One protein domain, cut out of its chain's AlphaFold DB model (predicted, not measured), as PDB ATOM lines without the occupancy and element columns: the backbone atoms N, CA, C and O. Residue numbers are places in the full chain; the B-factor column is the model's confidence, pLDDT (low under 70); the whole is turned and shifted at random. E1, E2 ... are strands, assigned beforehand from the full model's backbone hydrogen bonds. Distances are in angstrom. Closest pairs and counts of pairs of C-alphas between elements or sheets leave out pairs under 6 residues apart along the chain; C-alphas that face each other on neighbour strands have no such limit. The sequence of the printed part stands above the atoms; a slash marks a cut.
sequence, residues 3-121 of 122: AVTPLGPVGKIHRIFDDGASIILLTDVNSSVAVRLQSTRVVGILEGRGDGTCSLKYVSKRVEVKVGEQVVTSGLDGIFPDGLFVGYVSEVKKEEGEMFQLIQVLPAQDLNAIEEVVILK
ATOM      1  N   ALA A   3     -21.705   9.892 -10.424       97.69
ATOM      2  CA  ALA A   3     -22.561   9.454  -9.334       97.69
ATOM      3  C   ALA A   3     -24.023   9.589  -9.766       97.69
ATOM      4  O   ALA A   3     -24.430  10.643 -10.263       97.69
ATOM      5  N   VAL A   4     -24.799   8.524  -9.592       97.62
ATOM      6  CA  VAL A   4     -26.215   8.463  -9.969       97.62
ATOM      7  C   VAL A   4     -27.052   7.856  -8.848       97.62
ATOM      8  O   VAL A   4     -26.547   7.098  -8.022       97.62
ATOM      9  N   THR A   5     -28.344   8.145  -8.873       97.50
ATOM     10  CA  THR A   5     -29.391   7.410  -8.153       97.50
ATOM     11  C   THR A   5     -30.353   6.795  -9.180       97.50
ATOM     12  O   THR A   5     -30.234   7.082 -10.379       97.50
ATOM     13  N   PRO A   6     -31.356   6.003  -8.760       94.81
ATOM     14  CA  PRO A   6     -32.426   5.567  -9.659       94.81
ATOM     15  C   PRO A   6     -33.208   6.713 -10.323       94.81
ATOM     16  O   PRO A   6     -33.848   6.490 -11.347       94.81
ATOM     17  N   LEU A   7     -33.174   7.926  -9.754       95.06
ATOM     18  CA  LEU A   7     -33.905   9.087 -10.266       95.06
ATOM     19  C   LEU A   7     -33.106   9.911 -11.280       95.06
ATOM     20  O   LEU A   7     -33.708  10.674 -12.033       95.06
ATOM     21  N   GLY A   8     -31.777   9.770 -11.320       96.06
ATOM     22  CA  GLY A   8     -30.954  10.528 -12.255       96.06
ATOM     23  C   GLY A   8     -29.513  10.766 -11.803       96.06
ATOM     24  O   GLY A   8     -29.048  10.207 -10.804       96.06
ATOM     25  N   PRO A   9     -28.769  11.602 -12.548       97.50
ATOM     26  CA  PRO A   9     -27.417  11.976 -12.182       97.50
ATOM     27  C   PRO A   9     -27.414  12.871 -10.941       97.50
ATOM     28  O   PRO A   9     -28.215  13.796 -10.808       97.50
ATOM     29  N   VAL A  10     -26.462  12.613 -10.049       98.00
ATOM     30  CA  VAL A  10     -26.153  13.471  -8.897       98.00
ATOM     31  C   VAL A  10     -25.050  14.453  -9.259       98.00
ATOM     32  O   VAL A  10     -25.123  15.637  -8.939       98.00
ATOM     33  N   GLY A  11     -24.023  13.969  -9.955       96.94
ATOM     34  CA  GLY A  11     -22.854  14.764 -10.293       96.94
ATOM     35  C   GLY A  11     -21.704  13.917 -10.818       96.94
ATOM     36  O   GLY A  11     -21.856  12.732 -11.119       96.94
ATOM     37  N   LYS A  12     -20.522  14.524 -10.912       96.31
ATOM     38  CA  LYS A  12     -19.296  13.850 -11.359       96.31
ATOM     39  C   LYS A  12     -18.268  13.792 -10.243       96.31
ATOM     40  O   LYS A  12     -18.114  14.746  -9.484       96.31
ATOM     41  N   ILE A  13     -17.523  12.693 -10.185       96.50
ATOM     42  CA  ILE A  13     -16.386  12.589  -9.267       96.50
ATOM     43  C   ILE A  13     -15.331  13.621  -9.678       96.50
ATOM     44  O   ILE A  13     -14.922  13.662 -10.839       96.50
ATOM     45  N   HIS A  14     -14.901  14.442  -8.723       95.50
ATOM     46  CA  HIS A  14     -13.863  15.452  -8.902       95.50
ATOM     47  C   HIS A  14     -12.507  14.978  -8.381       95.50
ATOM     48  O   HIS A  14     -11.504  15.130  -9.076       95.50
ATOM     49  N   ARG A  15     -12.472  14.394  -7.176       95.75
ATOM     50  CA  ARG A  15     -11.261  13.810  -6.584       95.75
ATOM     51  C   ARG A  15     -11.579  12.490  -5.914       95.75
ATOM     52  O   ARG A  15     -12.695  12.278  -5.448       95.75
ATOM     53  N   ILE A  16     -10.571  11.635  -5.873       96.00
ATOM     54  CA  ILE A  16     -10.593  10.337  -5.209       96.00
ATOM     55  C   ILE A  16      -9.505  10.384  -4.141       96.00
ATOM     56  O   ILE A  16      -8.417  10.904  -4.396       96.00
ATOM     57  N   PHE A  17      -9.832   9.863  -2.972       96.12
ATOM     58  CA  PHE A  17      -8.973   9.692  -1.810       96.12
ATOM     59  C   PHE A  17      -8.944   8.201  -1.448       96.12
ATOM     60  O   PHE A  17      -9.630   7.398  -2.083       96.12
ATOM     61  N   ASP A  18      -8.160   7.826  -0.441       95.69
ATOM     62  CA  ASP A  18      -7.958   6.417  -0.081       95.69
ATOM     63  C   ASP A  18      -9.257   5.723   0.369       95.69
ATOM     64  O   ASP A  18      -9.475   4.552   0.064       95.69
ATOM     65  N   ASP A  19     -10.142   6.454   1.047       95.62
ATOM     66  CA  ASP A  19     -11.387   5.962   1.646       95.62
ATOM     67  C   ASP A  19     -12.634   6.744   1.197       95.62
ATOM     68  O   ASP A  19     -13.725   6.558   1.738       95.62
ATOM     69  N   GLY A  20     -12.510   7.607   0.185       95.38
ATOM     70  CA  GLY A  20     -13.617   8.458  -0.232       95.38
ATOM     71  C   GLY A  20     -13.409   9.178  -1.556       95.38
ATOM     72  O   GLY A  20     -12.382   9.070  -2.222       95.38
ATOM     73  N   ALA A  21     -14.415   9.947  -1.957       96.50
ATOM     74  CA  ALA A  21     -14.362  10.774  -3.152       96.50
ATOM     75  C   ALA A  21     -15.178  12.051  -2.951       96.50
ATOM     76  O   ALA A  21     -16.176  12.054  -2.234       96.50
ATOM     77  N   SER A  22     -14.778  13.133  -3.618       96.50
ATOM     78  CA  SER A  22     -15.594  14.343  -3.713       96.50
ATOM     79  C   SER A  22     -16.350  14.376  -5.035       96.50
ATOM     80  O   SER A  22     -15.811  14.024  -6.090       96.50
ATOM     81  N   ILE A  23     -17.607  14.814  -4.986       96.50
ATOM     82  CA  ILE A  23     -18.493  14.931  -6.146       96.50
ATOM     83  C   ILE A  23     -18.783  16.413  -6.383       96.50
ATOM     84  O   ILE A  23     -19.180  17.123  -5.465       96.50
ATOM     85  N   ILE A  24     -18.610  16.871  -7.624       97.19
ATOM     86  CA  ILE A  24     -19.207  18.129  -8.085       97.19
ATOM     87  C   ILE A  24     -20.648  17.809  -8.469       97.19
ATOM     88  O   ILE A  24     -20.875  17.042  -9.413       97.19
ATOM     89  N   LEU A  25     -21.600  18.366  -7.719       97.69
ATOM     90  CA  LEU A  25     -23.032  18.177  -7.949       97.69
ATOM     91  C   LEU A  25     -23.463  18.758  -9.298       97.69
ATOM     92  O   LEU A  25     -22.815  19.645  -9.845       97.69
ATOM     93  N   LEU A  26     -24.586  18.290  -9.838       97.75
ATOM     94  CA  LEU A  26     -25.169  18.835 -11.068       97.75
ATOM     95  C   LEU A  26     -25.531  20.324 -10.940       97.75
ATOM     96  O   LEU A  26     -25.433  21.079 -11.902       97.75
ATOM     97  N   THR A  27     -25.934  20.737  -9.740       98.00
ATOM     98  CA  THR A  27     -26.350  22.102  -9.404       98.00
ATOM     99  C   THR A  27     -25.191  23.003  -8.984       98.00
ATOM    100  O   THR A  27     -25.409  24.197  -8.809       98.00
ATOM    101  N   ASP A  28     -23.966  22.485  -8.853       97.88
ATOM    102  CA  ASP A  28     -22.780  23.286  -8.531       97.88
ATOM    103  C   ASP A  28     -22.414  24.222  -9.698       97.88
ATOM    104  O   ASP A  28     -22.474  23.823 -10.860       97.88
ATOM    105  N   VAL A  29     -21.987  25.453  -9.404       97.56
ATOM    106  CA  VAL A  29     -21.605  26.456 -10.423       97.56
ATOM    107  C   VAL A  29     -20.430  26.027 -11.312       97.56
ATOM    108  O   VAL A  29     -20.264  26.545 -12.411       97.56
ATOM    109  N   ASN A  30     -19.618  25.072 -10.858       97.00
ATOM    110  CA  ASN A  30     -18.506  24.489 -11.612       97.00
ATOM    111  C   ASN A  30     -18.916  23.226 -12.390       97.00
ATOM    112  O   ASN A  30     -18.075  22.535 -12.982       97.00
ATOM    113  N   SER A  31     -20.203  22.879 -12.362       97.38
ATOM    114  CA  SER A  31     -20.762  21.745 -13.080       97.38
ATOM    115  C   SER A  31     -21.201  22.143 -14.477       97.38
ATOM    116  O   SER A  31     -21.828  23.177 -14.689       97.38
ATOM    117  N   SER A  32     -20.870  21.290 -15.439       97.38
ATOM    118  CA  SER A  32     -21.247  21.437 -16.837       97.38
ATOM    119  C   SER A  32     -21.446  20.043 -17.420       97.38
ATOM    120  O   SER A  32     -20.567  19.185 -17.262       97.38
ATOM    121  N   VAL A  33     -22.614  19.813 -18.021       97.94
ATOM    122  CA  VAL A  33     -23.045  18.511 -18.544       97.94
ATOM    123  C   VAL A  33     -23.673  18.691 -19.918       97.94
ATOM    124  O   VAL A  33     -24.534  19.553 -20.108       97.94
ATOM    125  N   ALA A  34     -23.276  17.863 -20.883       98.00
ATOM    126  CA  ALA A  34     -23.926  17.849 -22.185       98.00
ATOM    127  C   ALA A  34     -25.293  17.161 -22.059       98.00
ATOM    128  O   ALA A  34     -25.392  15.970 -21.746       98.00
ATOM    129  N   VAL A  35     -26.365  17.907 -22.323       98.69
ATOM    130  CA  VAL A  35     -27.741  17.412 -22.214       98.69
ATOM    131  C   VAL A  35     -28.494  17.591 -23.517       98.69
ATOM    132  O   VAL A  35     -28.083  18.322 -24.416       98.69
ATOM    133  N   ARG A  36     -29.620  16.903 -23.619       98.50
ATOM    134  CA  ARG A  36     -30.530  16.953 -24.744       98.50
ATOM    135  C   ARG A  36     -31.950  17.086 -24.226       98.50
ATOM    136  O   ARG A  36     -32.373  16.339 -23.343       98.50
ATOM    137  N   LEU A  37     -32.697  18.001 -24.823       98.38
ATOM    138  CA  LEU A  37     -34.134  18.078 -24.614       98.38
ATOM    139  C   LEU A  37     -34.823  16.908 -25.325       98.38
ATOM    140  O   LEU A  37     -34.483  16.558 -26.459       98.38
ATOM    141  N   GLN A  38     -35.742  16.232 -24.643       96.50
ATOM    142  CA  GLN A  38     -36.267  14.954 -25.116       96.50
ATOM    143  C   GLN A  38     -37.170  15.109 -26.347       96.50
ATOM    144  O   GLN A  38     -37.037  14.307 -27.274       96.50
ATOM    145  N   SER A  39     -38.024  16.138 -26.384       95.19
ATOM    146  CA  SER A  39     -38.990  16.351 -27.469       95.19
ATOM    147  C   SER A  39     -38.332  16.992 -28.685       95.19
ATOM    148  O   SER A  39     -38.408  16.467 -29.792       95.19
ATOM    149  N   THR A  40     -37.637  18.111 -28.480       94.38
ATOM    150  CA  THR A  40     -36.985  18.871 -29.561       94.38
ATOM    151  C   THR A  40     -35.687  18.237 -30.051       94.38
ATOM    152  O   THR A  40     -35.198  18.590 -31.123       94.38
ATOM    153  N   ARG A  41     -35.106  17.312 -29.273       96.25
ATOM    154  CA  ARG A  41     -33.820  16.645 -29.545       96.25
ATOM    155  C   ARG A  41     -32.621  17.592 -29.637       96.25
ATOM    156  O   ARG A  41     -31.524  17.126 -29.945       96.25
ATOM    157  N   VAL A  42     -32.791  18.881 -29.331       97.62
ATOM    158  CA  VAL A  42     -31.694  19.850 -29.325       97.62
ATOM    159  C   VAL A  42     -30.742  19.543 -28.174       97.62
ATOM    160  O   VAL A  42     -31.168  19.212 -27.064       97.62
ATOM    161  N   VAL A  43     -29.449  19.641 -28.458       97.88
ATOM    162  CA  VAL A  43     -28.383  19.501 -27.470       97.88
ATOM    163  C   VAL A  43     -28.013  20.882 -26.945       97.88
ATOM    164  O   VAL A  43     -27.943  21.843 -27.711       97.88
ATOM    165  N   GLY A  44     -27.753  20.963 -25.647       97.75
ATOM    166  CA  GLY A  44     -27.214  22.145 -24.995       97.75
ATOM    167  C   GLY A  44     -26.269  21.763 -23.863       97.75
ATOM    168  O   GLY A  44     -25.992  20.583 -23.626       97.75
ATOM    169  N   ILE A  45     -25.779  22.780 -23.161       98.38
ATOM    170  CA  ILE A  45     -24.914  22.602 -21.994       98.38
ATOM    171  C   ILE A  45     -25.707  22.994 -20.756       98.38
ATOM    172  O   ILE A  45     -26.141  24.137 -20.634       98.38
ATOM    173  N   LEU A  46     -25.906  22.035 -19.859       98.56
ATOM    174  CA  LEU A  46     -26.503  22.267 -18.557       98.56
ATOM    175  C   LEU A  46     -25.414  22.710 -17.582       98.56
ATOM    176  O   LEU A  46     -24.467  21.960 -17.349       98.56
ATOM    177  N   GLU A  47     -25.560  23.896 -17.008       98.56
ATOM    178  CA  GLU A  47     -24.675  24.430 -15.974       98.56
ATOM    179  C   GLU A  47     -25.418  24.556 -14.646       98.56
ATOM    180  O   GLU A  47     -26.572  24.993 -14.610       98.56
ATOM    181  N   GLY A  48     -24.770  24.182 -13.548       98.19
ATOM    182  CA  GLY A  48     -25.329  24.395 -12.219       98.19
ATOM    183  C   GLY A  48     -25.320  25.874 -11.829       98.19
ATOM    184  O   GLY A  48     -24.527  26.668 -12.334       98.19
ATOM    185  N   ARG A  49     -26.239  26.265 -10.943       97.81
ATOM    186  CA  ARG A  49     -26.407  27.662 -10.507       97.81
ATOM    187  C   ARG A  49     -26.056  27.920  -9.041       97.81
ATOM    188  O   ARG A  49     -26.000  29.072  -8.630       97.81
ATOM    189  N   GLY A  50     -25.828  26.875  -8.251       96.38
ATOM    190  CA  GLY A  50     -25.580  26.958  -6.809       96.38
ATOM    191  C   GLY A  50     -26.834  27.209  -5.961       96.38
ATOM    192  O   GLY A  50     -26.739  27.228  -4.741       96.38
ATOM    193  N   ASP A  51     -28.004  27.365  -6.585       95.56
ATOM    194  CA  ASP A  51     -29.301  27.627  -5.940       95.56
ATOM    195  C   ASP A  51     -30.246  26.407  -5.989       95.56
ATOM    196  O   ASP A  51     -31.455  26.536  -5.817       95.56
ATOM    197  N   GLY A  52     -29.703  25.213  -6.260       95.44
ATOM    198  CA  GLY A  52     -30.483  23.984  -6.448       95.44
ATOM    199  C   GLY A  52     -31.099  23.830  -7.843       95.44
ATOM    200  O   GLY A  52     -31.707  22.800  -8.127       95.44
ATOM    201  N   THR A  53     -30.907  24.803  -8.739       97.12
ATOM    202  CA  THR A  53     -31.357  24.733 -10.135       97.12
ATOM    203  C   THR A  53     -30.187  24.695 -11.118       97.12
ATOM    204  O   THR A  53     -29.011  24.832 -10.753       97.12
ATOM    205  N   CYS A  54     -30.513  24.491 -12.393       98.56
ATOM    206  CA  CYS A  54     -29.561  24.512 -13.491       98.56
ATOM    207  C   CYS A  54     -30.011  25.481 -14.596       98.56
ATOM    208  O   CYS A  54     -31.197  25.773 -14.762       98.56
ATOM    209  N   SER A  55     -29.054  25.958 -15.386       98.50
ATOM    210  CA  SER A  55     -29.269  26.747 -16.598       98.50
ATOM    211  C   SER A  55     -28.886  25.924 -17.822       98.50
ATOM    212  O   SER A  55     -27.776  25.402 -17.893       98.50
ATOM    213  N   LEU A  56     -29.785  25.800 -18.795       98.50
ATOM    214  CA  LEU A  56     -29.502  25.157 -20.074       98.50
ATOM    215  C   LEU A  56     -29.101  26.218 -21.108       98.50
ATOM    216  O   LEU A  56     -29.921  27.017 -21.560       98.50
ATOM    217  N   LYS A  57     -27.825  26.201 -21.494       97.44
ATOM    218  CA  LYS A  57     -27.210  27.145 -22.430       97.44
ATOM    219  C   LYS A  57     -27.118  26.598 -23.852       97.44
ATOM    220  O   LYS A  57     -27.192  25.392 -24.097       97.44
ATOM    221  N   TYR A  58     -26.891  27.525 -24.785       96.75
ATOM    222  CA  TYR A  58     -26.633  27.283 -26.212       96.75
ATOM    223  C   TYR A  58     -27.806  26.705 -27.013       96.75
ATOM    224  O   TYR A  58     -27.622  26.185 -28.112       96.75
ATOM    225  N   VAL A  59     -29.034  26.866 -26.521       97.75
ATOM    226  CA  VAL A  59     -30.239  26.526 -27.285       97.75
ATOM    227  C   VAL A  59     -30.676  27.740 -28.103       97.75
ATOM    228  O   VAL A  59     -30.944  28.808 -27.554       97.75
ATOM    229  N   SER A  60     -30.727  27.608 -29.431       97.12
ATOM    230  CA  SER A  60     -31.131  28.706 -30.324       97.12
ATOM    231  C   SER A  60     -32.562  29.162 -30.032       97.12
ATOM    232  O   SER A  60     -33.445  28.328 -29.835       97.12
ATOM    233  N   LYS A  61     -32.839  30.471 -30.101       95.88
ATOM    234  CA  LYS A  61     -34.212  31.013 -29.976       95.88
ATOM    235  C   LYS A  61     -35.198  30.500 -31.032       95.88
ATOM    236  O   LYS A  61     -36.411  30.593 -30.817       95.88
ATOM    237  N   ARG A  62     -34.685  29.970 -32.150       94.94
ATOM    238  CA  ARG A  62     -35.475  29.354 -33.230       94.94
ATOM    239  C   ARG A  62     -36.089  28.013 -32.824       94.94
ATOM    240  O   ARG A  62     -37.039  27.580 -33.463       94.94
ATOM    241  N   VAL A  63     -35.560  27.370 -31.782       96.56
ATOM    242  CA  VAL A  63     -36.125  26.134 -31.234       96.56
ATOM    243  C   VAL A  63     -37.279  26.485 -30.296       96.56
ATOM    244  O   VAL A  63     -37.164  27.364 -29.436       96.56
ATOM    245  N   GLU A  64     -38.409  25.811 -30.465       95.88
ATOM    246  CA  GLU A  64     -39.549  25.927 -29.562       95.88
ATOM    247  C   GLU A  64     -39.365  24.969 -28.381       95.88
ATOM    248  O   GLU A  64     -39.616  23.776 -28.505       95.88
ATOM    249  N   VAL A  65     -38.905  25.499 -27.247       97.62
ATOM    250  CA  VAL A  65     -38.774  24.761 -25.983       97.62
ATOM    251  C   VAL A  65     -39.980  25.065 -25.106       97.62
ATOM    252  O   VAL A  65     -40.404  26.221 -25.021       97.62
ATOM    253  N   LYS A  66     -40.525  24.041 -24.448       96.94
ATOM    254  CA  LYS A  66     -41.704  24.179 -23.582       96.94
ATOM    255  C   LYS A  66     -41.346  23.905 -22.126       96.94
ATOM    256  O   LYS A  66     -40.569  23.003 -21.827       96.94
ATOM    257  N   VAL A  67     -41.953  24.664 -21.213       98.12
ATOM    258  CA  VAL A  67     -41.935  24.329 -19.780       98.12
ATOM    259  C   VAL A  67     -42.529  22.930 -19.596       98.12
ATOM    260  O   VAL A  67     -43.514  22.578 -20.245       98.12
ATOM    261  N   GLY A  68     -41.896  22.123 -18.749       98.06
ATOM    262  CA  GLY A  68     -42.211  20.710 -18.552       98.06
ATOM    263  C   GLY A  68     -41.524  19.761 -19.538       98.06
ATOM    264  O   GLY A  68     -41.676  18.550 -19.400       98.06
ATOM    265  N   GLU A  69     -40.753  20.253 -20.515       98.19
ATOM    266  CA  GLU A  69     -39.975  19.374 -21.392       98.19
ATOM    267  C   GLU A  69     -38.893  18.629 -20.598       98.19
ATOM    268  O   GLU A  69     -38.195  19.215 -19.766       98.19
ATOM    269  N   GLN A  70     -38.761  17.326 -20.856       98.50
ATOM    270  CA  GLN A  70     -37.771  16.487 -20.191       98.50
ATOM    271  C   GLN A  70     -36.361  16.789 -20.695       98.50
ATOM    272  O   GLN A  70     -36.112  16.896 -21.899       98.50
ATOM    273  N   VAL A  71     -35.426  16.849 -19.755       98.75
ATOM    274  CA  VAL A  71     -33.996  16.989 -20.011       98.75
ATOM    275  C   VAL A  71     -33.323  15.659 -19.697       98.75
ATOM    276  O   VAL A  71     -33.563  15.068 -18.643       98.75
ATOM    277  N   VAL A  72     -32.480  15.178 -20.608       98.62
ATOM    278  CA  VAL A  72     -31.677  13.962 -20.408       98.62
ATOM    279  C   VAL A  72     -30.219  14.222 -20.763       98.62
ATOM    280  O   VAL A  72     -29.932  15.104 -21.569       98.62
ATOM    281  N   THR A  73     -29.277  13.471 -20.202       98.31
ATOM    282  CA  THR A  73     -27.873  13.528 -20.641       98.31
ATOM    283  C   THR A  73     -27.758  13.104 -22.109       98.31
ATOM    284  O   THR A  73     -28.501  12.234 -22.560       98.31
ATOM    285  N   SER A  74     -26.856  13.730 -22.872       98.06
ATOM    286  CA  SER A  74     -26.662  13.427 -24.303       98.06
ATOM    287  C   SER A  74     -25.509  12.462 -24.581       98.06
ATOM    288  O   SER A  74     -25.373  11.958 -25.693       98.06
ATOM    289  N   GLY A  75     -24.626  12.263 -23.599       95.69
ATOM    290  CA  GLY A  75     -23.412  11.456 -23.724       95.69
ATOM    291  C   GLY A  75     -22.272  12.074 -24.537       95.69
ATOM    292  O   GLY A  75     -21.206  11.467 -24.656       95.69
ATOM    293  N   LEU A  76     -22.459  13.282 -25.079       95.94
ATOM    294  CA  LEU A  76     -21.485  13.932 -25.965       95.94
ATOM    295  C   LEU A  76     -20.262  14.502 -25.236       95.94
ATOM    296  O   LEU A  76     -19.233  14.718 -25.868       95.94
ATOM    297  N   ASP A  77     -20.345  14.711 -23.920       92.31
ATOM    298  CA  ASP A  77     -19.194  15.112 -23.099       92.31
ATOM    299  C   ASP A  77     -18.237  13.946 -22.789       92.31
ATOM    300  O   ASP A  77     -17.140  14.157 -22.275       92.31
ATOM    301  N   GLY A  78     -18.642  12.709 -23.096       92.50
ATOM    302  CA  GLY A  78     -17.877  11.497 -22.815       92.50
ATOM    303  C   GLY A  78     -17.775  11.128 -21.330       92.50
ATOM    304  O   GLY A  78     -17.141  10.117 -21.016       92.50
ATOM    305  N   ILE A  79     -18.405  11.902 -20.441       93.19
ATOM    306  CA  ILE A  79     -18.400  11.738 -18.985       93.19
ATOM    307  C   ILE A  79     -19.692  11.058 -18.540       93.19
ATOM    308  O   ILE A  79     -19.634  10.048 -17.835       93.19
ATOM    309  N   PHE A  80     -20.839  11.599 -18.948       95.94
ATOM    310  CA  PHE A  80     -22.152  11.054 -18.617       95.94
ATOM    311  C   PHE A  80     -22.578  10.035 -19.682       95.94
ATOM    312  O   PHE A  80     -22.376  10.280 -20.867       95.94
ATOM    313  N   PRO A  81     -23.170   8.885 -19.316       95.50
ATOM    314  CA  PRO A  81     -23.886   8.044 -20.276       95.50
ATOM    315  C   PRO A  81     -25.021   8.827 -20.953       95.50
ATOM    316  O   PRO A  81     -25.569   9.742 -20.341       95.50
ATOM    317  N   ASP A  82     -25.403   8.486 -22.187       95.88
ATOM    318  CA  ASP A  82     -26.603   9.060 -22.825       95.88
ATOM    319  C   ASP A  82     -27.877   8.536 -22.143       95.88
ATOM    320  O   ASP A  82     -27.946   7.378 -21.729       95.88
ATOM    321  N   GLY A  83     -28.890   9.395 -22.049       96.19
ATOM    322  CA  GLY A  83     -30.242   9.003 -21.654       96.19
ATOM    323  C   GLY A  83     -30.543   8.997 -20.154       96.19
ATOM    324  O   GLY A  83     -31.651   8.609 -19.788       96.19
ATOM    325  N   LEU A  84     -29.639   9.454 -19.282       97.38
ATOM    326  CA  LEU A  84     -29.965   9.631 -17.863       97.38
ATOM    327  C   LEU A  84     -30.947  10.791 -17.704       97.38
ATOM    328  O   LEU A  84     -30.706  11.888 -18.215       97.38
ATOM    329  N   PHE A  85     -32.042  10.557 -16.983       98.19
ATOM    330  CA  PHE A  85     -33.044  11.582 -16.724       98.19
ATOM    331  C   PHE A  85     -32.497  12.648 -15.774       98.19
ATOM    332  O   PHE A  85     -32.044  12.327 -14.683       98.19
ATOM    333  N   VAL A  86     -32.508  13.909 -16.206       98.50
ATOM    334  CA  VAL A  86     -31.964  15.036 -15.440       98.50
ATOM    335  C   VAL A  86     -33.063  15.762 -14.671       98.50
ATOM    336  O   VAL A  86     -32.877  16.102 -13.505       98.50
ATOM    337  N   GLY A  87     -34.192  16.032 -15.322       98.44
ATOM    338  CA  GLY A  87     -35.238  16.888 -14.777       98.44
ATOM    339  C   GLY A  87     -36.090  17.524 -15.866       98.44
ATOM    340  O   GLY A  87     -36.192  17.000 -16.979       98.44
ATOM    341  N   TYR A  88     -36.688  18.667 -15.543       98.50
ATOM    342  CA  TYR A  88     -37.658  19.343 -16.400       98.50
ATOM    343  C   TYR A  88     -37.293  20.805 -16.624       98.50
ATOM    344  O   TYR A  88     -36.798  21.479 -15.721       98.50
ATOM    345  N   VAL A  89     -37.600  21.318 -17.813       98.62
ATOM    346  CA  VAL A  89     -37.571  22.760 -18.071       98.62
ATOM    347  C   VAL A  89     -38.590  23.452 -17.165       98.62
ATOM    348  O   VAL A  89     -39.781  23.164 -17.247       98.62
ATOM    349  N   SER A  90     -38.134  24.370 -16.316       98.50
ATOM    350  CA  SER A  90     -38.984  25.124 -15.385       98.50
ATOM    351  C   SER A  90     -39.324  26.523 -15.898       98.50
ATOM    352  O   SER A  90     -40.398  27.040 -15.606       98.50
ATOM    353  N   GLU A  91     -38.445  27.128 -16.696       98.38
ATOM    354  CA  GLU A  91     -38.637  28.466 -17.254       98.38
ATOM    355  C   GLU A  91     -37.956  28.584 -18.621       98.38
ATOM    356  O   GLU A  91     -36.873  28.037 -18.833       98.38
ATOM    357  N   VAL A  92     -38.572  29.335 -19.537       98.00
ATOM    358  CA  VAL A  92     -37.990  29.698 -20.834       98.00
ATOM    359  C   VAL A  92     -38.167  31.195 -21.056       98.00
ATOM    360  O   VAL A  92     -39.288  31.699 -21.068       98.00
ATOM    361  N   LYS A  93     -37.061  31.907 -21.274       96.50
ATOM    362  CA  LYS A  93     -37.027  33.341 -21.577       96.50
ATOM    363  C   LYS A  93     -36.303  33.589 -22.897       96.50
ATOM    364  O   LYS A  93     -35.191  33.111 -23.125       96.50
ATOM    365  N   LYS A  94     -36.938  34.366 -23.772       94.62
ATOM    366  CA  LYS A  94     -36.361  34.840 -25.034       94.62
ATOM    367  C   LYS A  94     -36.228  36.352 -24.943       94.62
ATOM    368  O   LYS A  94     -37.218  37.058 -25.072       94.62
ATOM    369  N   GLU A  95     -35.020  36.832 -24.687       92.12
ATOM    370  CA  GLU A  95     -34.747  38.275 -24.644       92.12
ATOM    371  C   GLU A  95     -34.703  38.847 -26.070       92.12
ATOM    372  O   GLU A  95     -34.752  38.092 -27.036       92.12
ATOM    373  N   GLU A  96     -34.633  40.156 -26.267       89.94
ATOM    374  CA  GLU A  96     -34.349  40.722 -27.595       89.94
ATOM    375  C   GLU A  96     -32.828  40.825 -27.798       89.94
ATOM    376  O   GLU A  96     -32.072  40.864 -26.834       89.94
ATOM    377  N   GLY A  97     -32.342  40.769 -29.040       89.75
ATOM    378  CA  GLY A  97     -30.902  40.880 -29.346       89.75
ATOM    379  C   GLY A  97     -30.046  39.622 -29.108       89.75
ATOM    380  O   GLY A  97     -29.093  39.405 -29.850       89.75
ATOM    381  N   GLU A  98     -30.402  38.743 -28.165       92.69
ATOM    382  CA  GLU A  98     -29.629  37.502 -27.927       92.69
ATOM    383  C   GLU A  98     -29.814  36.432 -29.034       92.69
ATOM    384  O   GLU A  98     -30.855  36.362 -29.693       92.69
ATOM    385  N   MET A  99     -28.843  35.534 -29.225       94.62
ATOM    386  CA  MET A  99     -28.973  34.402 -30.171       94.62
ATOM    387  C   MET A  99     -29.574  33.143 -29.532       94.62
ATOM    388  O   MET A  99     -30.253  32.345 -30.196       94.62
ATOM    389  N   PHE A 100     -29.339  32.976 -28.233       96.81
ATOM    390  CA  PHE A 100     -29.779  31.832 -27.444       96.81
ATOM    391  C   PHE A 100     -30.897  32.238 -26.482       96.81
ATOM    392  O   PHE A 100     -31.038  33.406 -26.128       96.81
ATOM    393  N   GLN A 101     -31.739  31.280 -26.114       95.94
ATOM    394  CA  GLN A 101     -32.768  31.468 -25.092       95.94
ATOM    395  C   GLN A 101     -32.213  31.097 -23.714       95.94
ATOM    396  O   GLN A 101     -31.376  30.202 -23.601       95.94
ATOM    397  N   LEU A 102     -32.688  31.786 -22.678       95.81
ATOM    398  CA  LEU A 102     -32.390  31.464 -21.288       95.81
ATOM    399  C   LEU A 102     -33.382  30.399 -20.827       95.81
ATOM    400  O   LEU A 102     -34.588  30.646 -20.800       95.81
ATOM    401  N   ILE A 103     -32.887  29.213 -20.490       98.38
ATOM    402  CA  ILE A 103     -33.720  28.087 -20.066       98.38
ATOM    403  C   ILE A 103     -33.286  27.678 -18.664       98.38
ATOM    404  O   ILE A 103     -32.117  27.361 -18.448       98.38
ATOM    405  N   GLN A 104     -34.223  27.658 -17.720       98.56
ATOM    406  CA  GLN A 104     -33.990  27.067 -16.406       98.56
ATOM    407  C   GLN A 104     -34.472  25.622 -16.387       98.56
ATOM    408  O   GLN A 104     -35.489  25.280 -16.995       98.56
ATOM    409  N   VAL A 105     -33.731  24.779 -15.679       98.69
ATOM    410  CA  VAL A 105     -34.035  23.364 -15.497       98.69
ATOM    411  C   VAL A 105     -34.070  23.071 -14.007       98.69
ATOM    412  O   VAL A 105     -33.123  23.386 -13.281       98.69
ATOM    413  N   LEU A 106     -35.158  22.448 -13.567       98.38
ATOM    414  CA  LEU A 106     -35.292  21.909 -12.225       98.38
ATOM    415  C   LEU A 106     -34.872  20.430 -12.249       98.38
ATOM    416  O   LEU A 106     -35.491  19.653 -12.987       98.38
ATOM    417  N   PRO A 107     -33.837  20.029 -11.487       98.12
ATOM    418  CA  PRO A 107     -33.459  18.627 -11.360       98.12
ATOM    419  C   PRO A 107     -34.614  17.755 -10.848       98.12
ATOM    420  O   PRO A 107     -35.461  18.206 -10.081       98.12
ATOM    421  N   ALA A 108     -34.637  16.486 -11.255       96.75
ATOM    422  CA  ALA A 108     -35.680  15.525 -10.878       96.75
ATOM    423  C   ALA A 108     -35.673  15.129  -9.391       96.75
ATOM    424  O   ALA A 108     -36.629  14.522  -8.909       96.75
ATOM    425  N   GLN A 109     -34.586  15.428  -8.685       95.62
ATOM    426  CA  GLN A 109     -34.351  15.062  -7.294       95.62
ATOM    427  C   GLN A 109     -33.656  16.210  -6.559       95.62
ATOM    428  O   GLN A 109     -32.888  16.961  -7.165       95.62
ATOM    429  N   ASP A 110     -33.899  16.320  -5.254       94.38
ATOM    430  CA  ASP A 110     -33.149  17.239  -4.401       94.38
ATOM    431  C   ASP A 110     -31.757  16.665  -4.126       94.38
ATOM    432  O   ASP A 110     -31.595  15.665  -3.426       94.38
ATOM    433  N   LEU A 111     -30.740  17.310  -4.695       94.81
ATOM    434  CA  LEU A 111     -29.353  16.873  -4.572       94.81
ATOM    435  C   LEU A 111     -28.753  17.128  -3.182       94.81
ATOM    436  O   LEU A 111     -27.677  16.608  -2.900       94.81
ATOM    437  N   ASN A 112     -29.435  17.883  -2.314       91.19
ATOM    438  CA  ASN A 112     -28.993  18.124  -0.938       91.19
ATOM    439  C   ASN A 112     -29.436  17.027   0.042       91.19
ATOM    440  O   ASN A 112     -28.952  16.994   1.171       91.19
ATOM    441  N   ALA A 113     -30.342  16.140  -0.377       92.69
ATOM    442  CA  ALA A 113     -30.916  15.078   0.451       92.69
ATOM    443  C   ALA A 113     -30.462  13.669   0.014       92.69
ATOM    444  O   ALA A 113     -31.144  12.681   0.272       92.69
ATOM    445  N   ILE A 114     -29.331  13.570  -0.694       96.06
ATOM    446  CA  ILE A 114     -28.807  12.299  -1.207       96.06
ATOM    447  C   ILE A 114     -27.970  11.599  -0.134       96.06
ATOM    448  O   ILE A 114     -26.952  12.129   0.304       96.06
ATOM    449  N   GLU A 115     -28.371  10.384   0.231       95.50
ATOM    450  CA  GLU A 115     -27.653   9.539   1.199       95.50
ATOM    451  C   GLU A 115     -26.802   8.462   0.514       95.50
ATOM    452  O   GLU A 115     -25.690   8.164   0.948       95.50
ATOM    453  N   GLU A 116     -27.300   7.905  -0.592       96.69
ATOM    454  CA  GLU A 116     -26.663   6.805  -1.312       96.69
ATOM    455  C   GLU A 116     -26.545   7.115  -2.803       96.69
ATOM    456  O   GLU A 116     -27.447   7.681  -3.426       96.69
ATOM    457  N   VAL A 117     -25.423   6.705  -3.400       97.62
ATOM    458  CA  VAL A 117     -25.166   6.843  -4.836       97.62
ATOM    459  C   VAL A 117     -24.514   5.591  -5.401       97.62
ATOM    460  O   VAL A 117     -23.735   4.911  -4.735       97.62
ATOM    461  N   VAL A 118     -24.772   5.329  -6.679       97.38
ATOM    462  CA  VAL A 118     -24.050   4.339  -7.476       97.38
ATOM    463  C   VAL A 118     -23.035   5.065  -8.348       97.38
ATOM    464  O   VAL A 118     -23.355   6.062  -8.998       97.38
ATOM    465  N   ILE A 119     -21.805   4.554  -8.391       96.62
ATOM    466  CA  ILE A 119     -20.768   5.091  -9.272       96.62
ATOM    467  C   ILE A 119     -20.769   4.330 -10.590       96.62
ATOM    468  O   ILE A 119     -20.447   3.145 -10.652       96.62
ATOM    469  N   LEU A 120     -21.070   5.049 -11.667       94.75
ATOM    470  CA  LEU A 120     -20.908   4.557 -13.023       94.75
ATOM    471  C   LEU A 120     -19.498   4.882 -13.513       94.75
ATOM    472  O   LEU A 120     -19.080   6.048 -13.617       94.75
ATOM    473  N   LYS A 121     -18.762   3.821 -13.835       88.06
ATOM    474  CA  LYS A 121     -17.512   3.882 -14.583       88.06
ATOM    475  C   LYS A 121     -17.800   3.431 -16.010       88.06
ATOM    476  O   LYS A 121     -18.432   2.400 -16.209       88.06
TER     477      LYS A 121
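What this domain is: This is residues 3 to 121 of the 122 residues of the protein "Cell shape protein MreC" of bacterium BMS3Bbin09 (UniProt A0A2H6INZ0). A small closed barrel of six strands, E4 to E9, has a second, strongly twisted sheet of four short and long strands, E3, E2, E1 and E10, beside one end. The hairpin of E2 and E3 reaches away from the barrel, and the link from E8 to E9 reaches the opposite end of the long axis. The printed part has 119 residues with ten named strands, E1 to E10 in order, and no named helix; the class is all strand, though under half of the residues, 55, are in named elements. Both sheets are antiparallel, the smaller in the order E3, E2, E1, E10. The whole is compact, with a radius of gyration of the C-alphas of 14.3 A, and spans 51 by 24 by 21 A.

Where its parts are: Find C-alpha 3 at (-22.561, 9.454, -9.334), where E1, residues 3 to 5, begins. Next come E2, residues 8 to 16, 21.5 A long, and E3, residues 21 to 25. Find C-alpha 32 at (-21.247, 21.437, -16.837) for E4, residues 32 to 37; E5, residues 43 to 48, E6, residues 54 to 57, and E7, residues 70 to 73, follow. E8, residues 85 to 93, is 22.6 A long and bends by 54 degrees at residue 90. E9, residues 102 to 107, is 16.3 A long, and E10, residues 118 to 120, ends at C-alpha 120 (-20.908, 4.557, -13.023).

How they stand to each other: Look first at E1, E2 and E3, a meander, each strand the antiparallel neighbour of the one before. N 10 and O 3 are 2.8 A apart, within hydrogen-bond range, as are N 14 and O 22 at 2.8 A. Pairing is staggered: E2 pairs with E1 over residues 8 to 11 and with E3 over 11 to 16. E10 is an edge strand beside E1, with N 118 and O 4 at 2.8 A. The closest C-alphas of E2 and E8 are those of Gly 8 and Phe 85, 5.0 A apart. Round the barrel, find N 46 and O 33 at 2.8 A for E4 and E5, N 47 and O 55 at 2.8 A for E5 and E6, N 56 and O 103 at 2.8 A for E6 and E9, N 90 and O 104 at 2.9 A for E9 and E8, N 71 and O 87 at 2.9 A for E8 and E7, and N 36 and O 72 at 2.7 A for E7 and E4. E4 E5 E6 and E7 E8 E9 are meanders too. E4 E5 E6 E7 and E6 E7 E8 E9 are Greek keys, four strands in a row, three of them a meander, the first the antiparallel neighbour of the fourth.

The domain as a whole: The C-alphas farthest apart, those of Asp 18 and Glu 96, are 51.3 A apart. The printed part has no cut. The links E6 to E7 and E7 to E8 are long. No printed residue is under 70 in pLDDT; the mean of the printed part is 96.6.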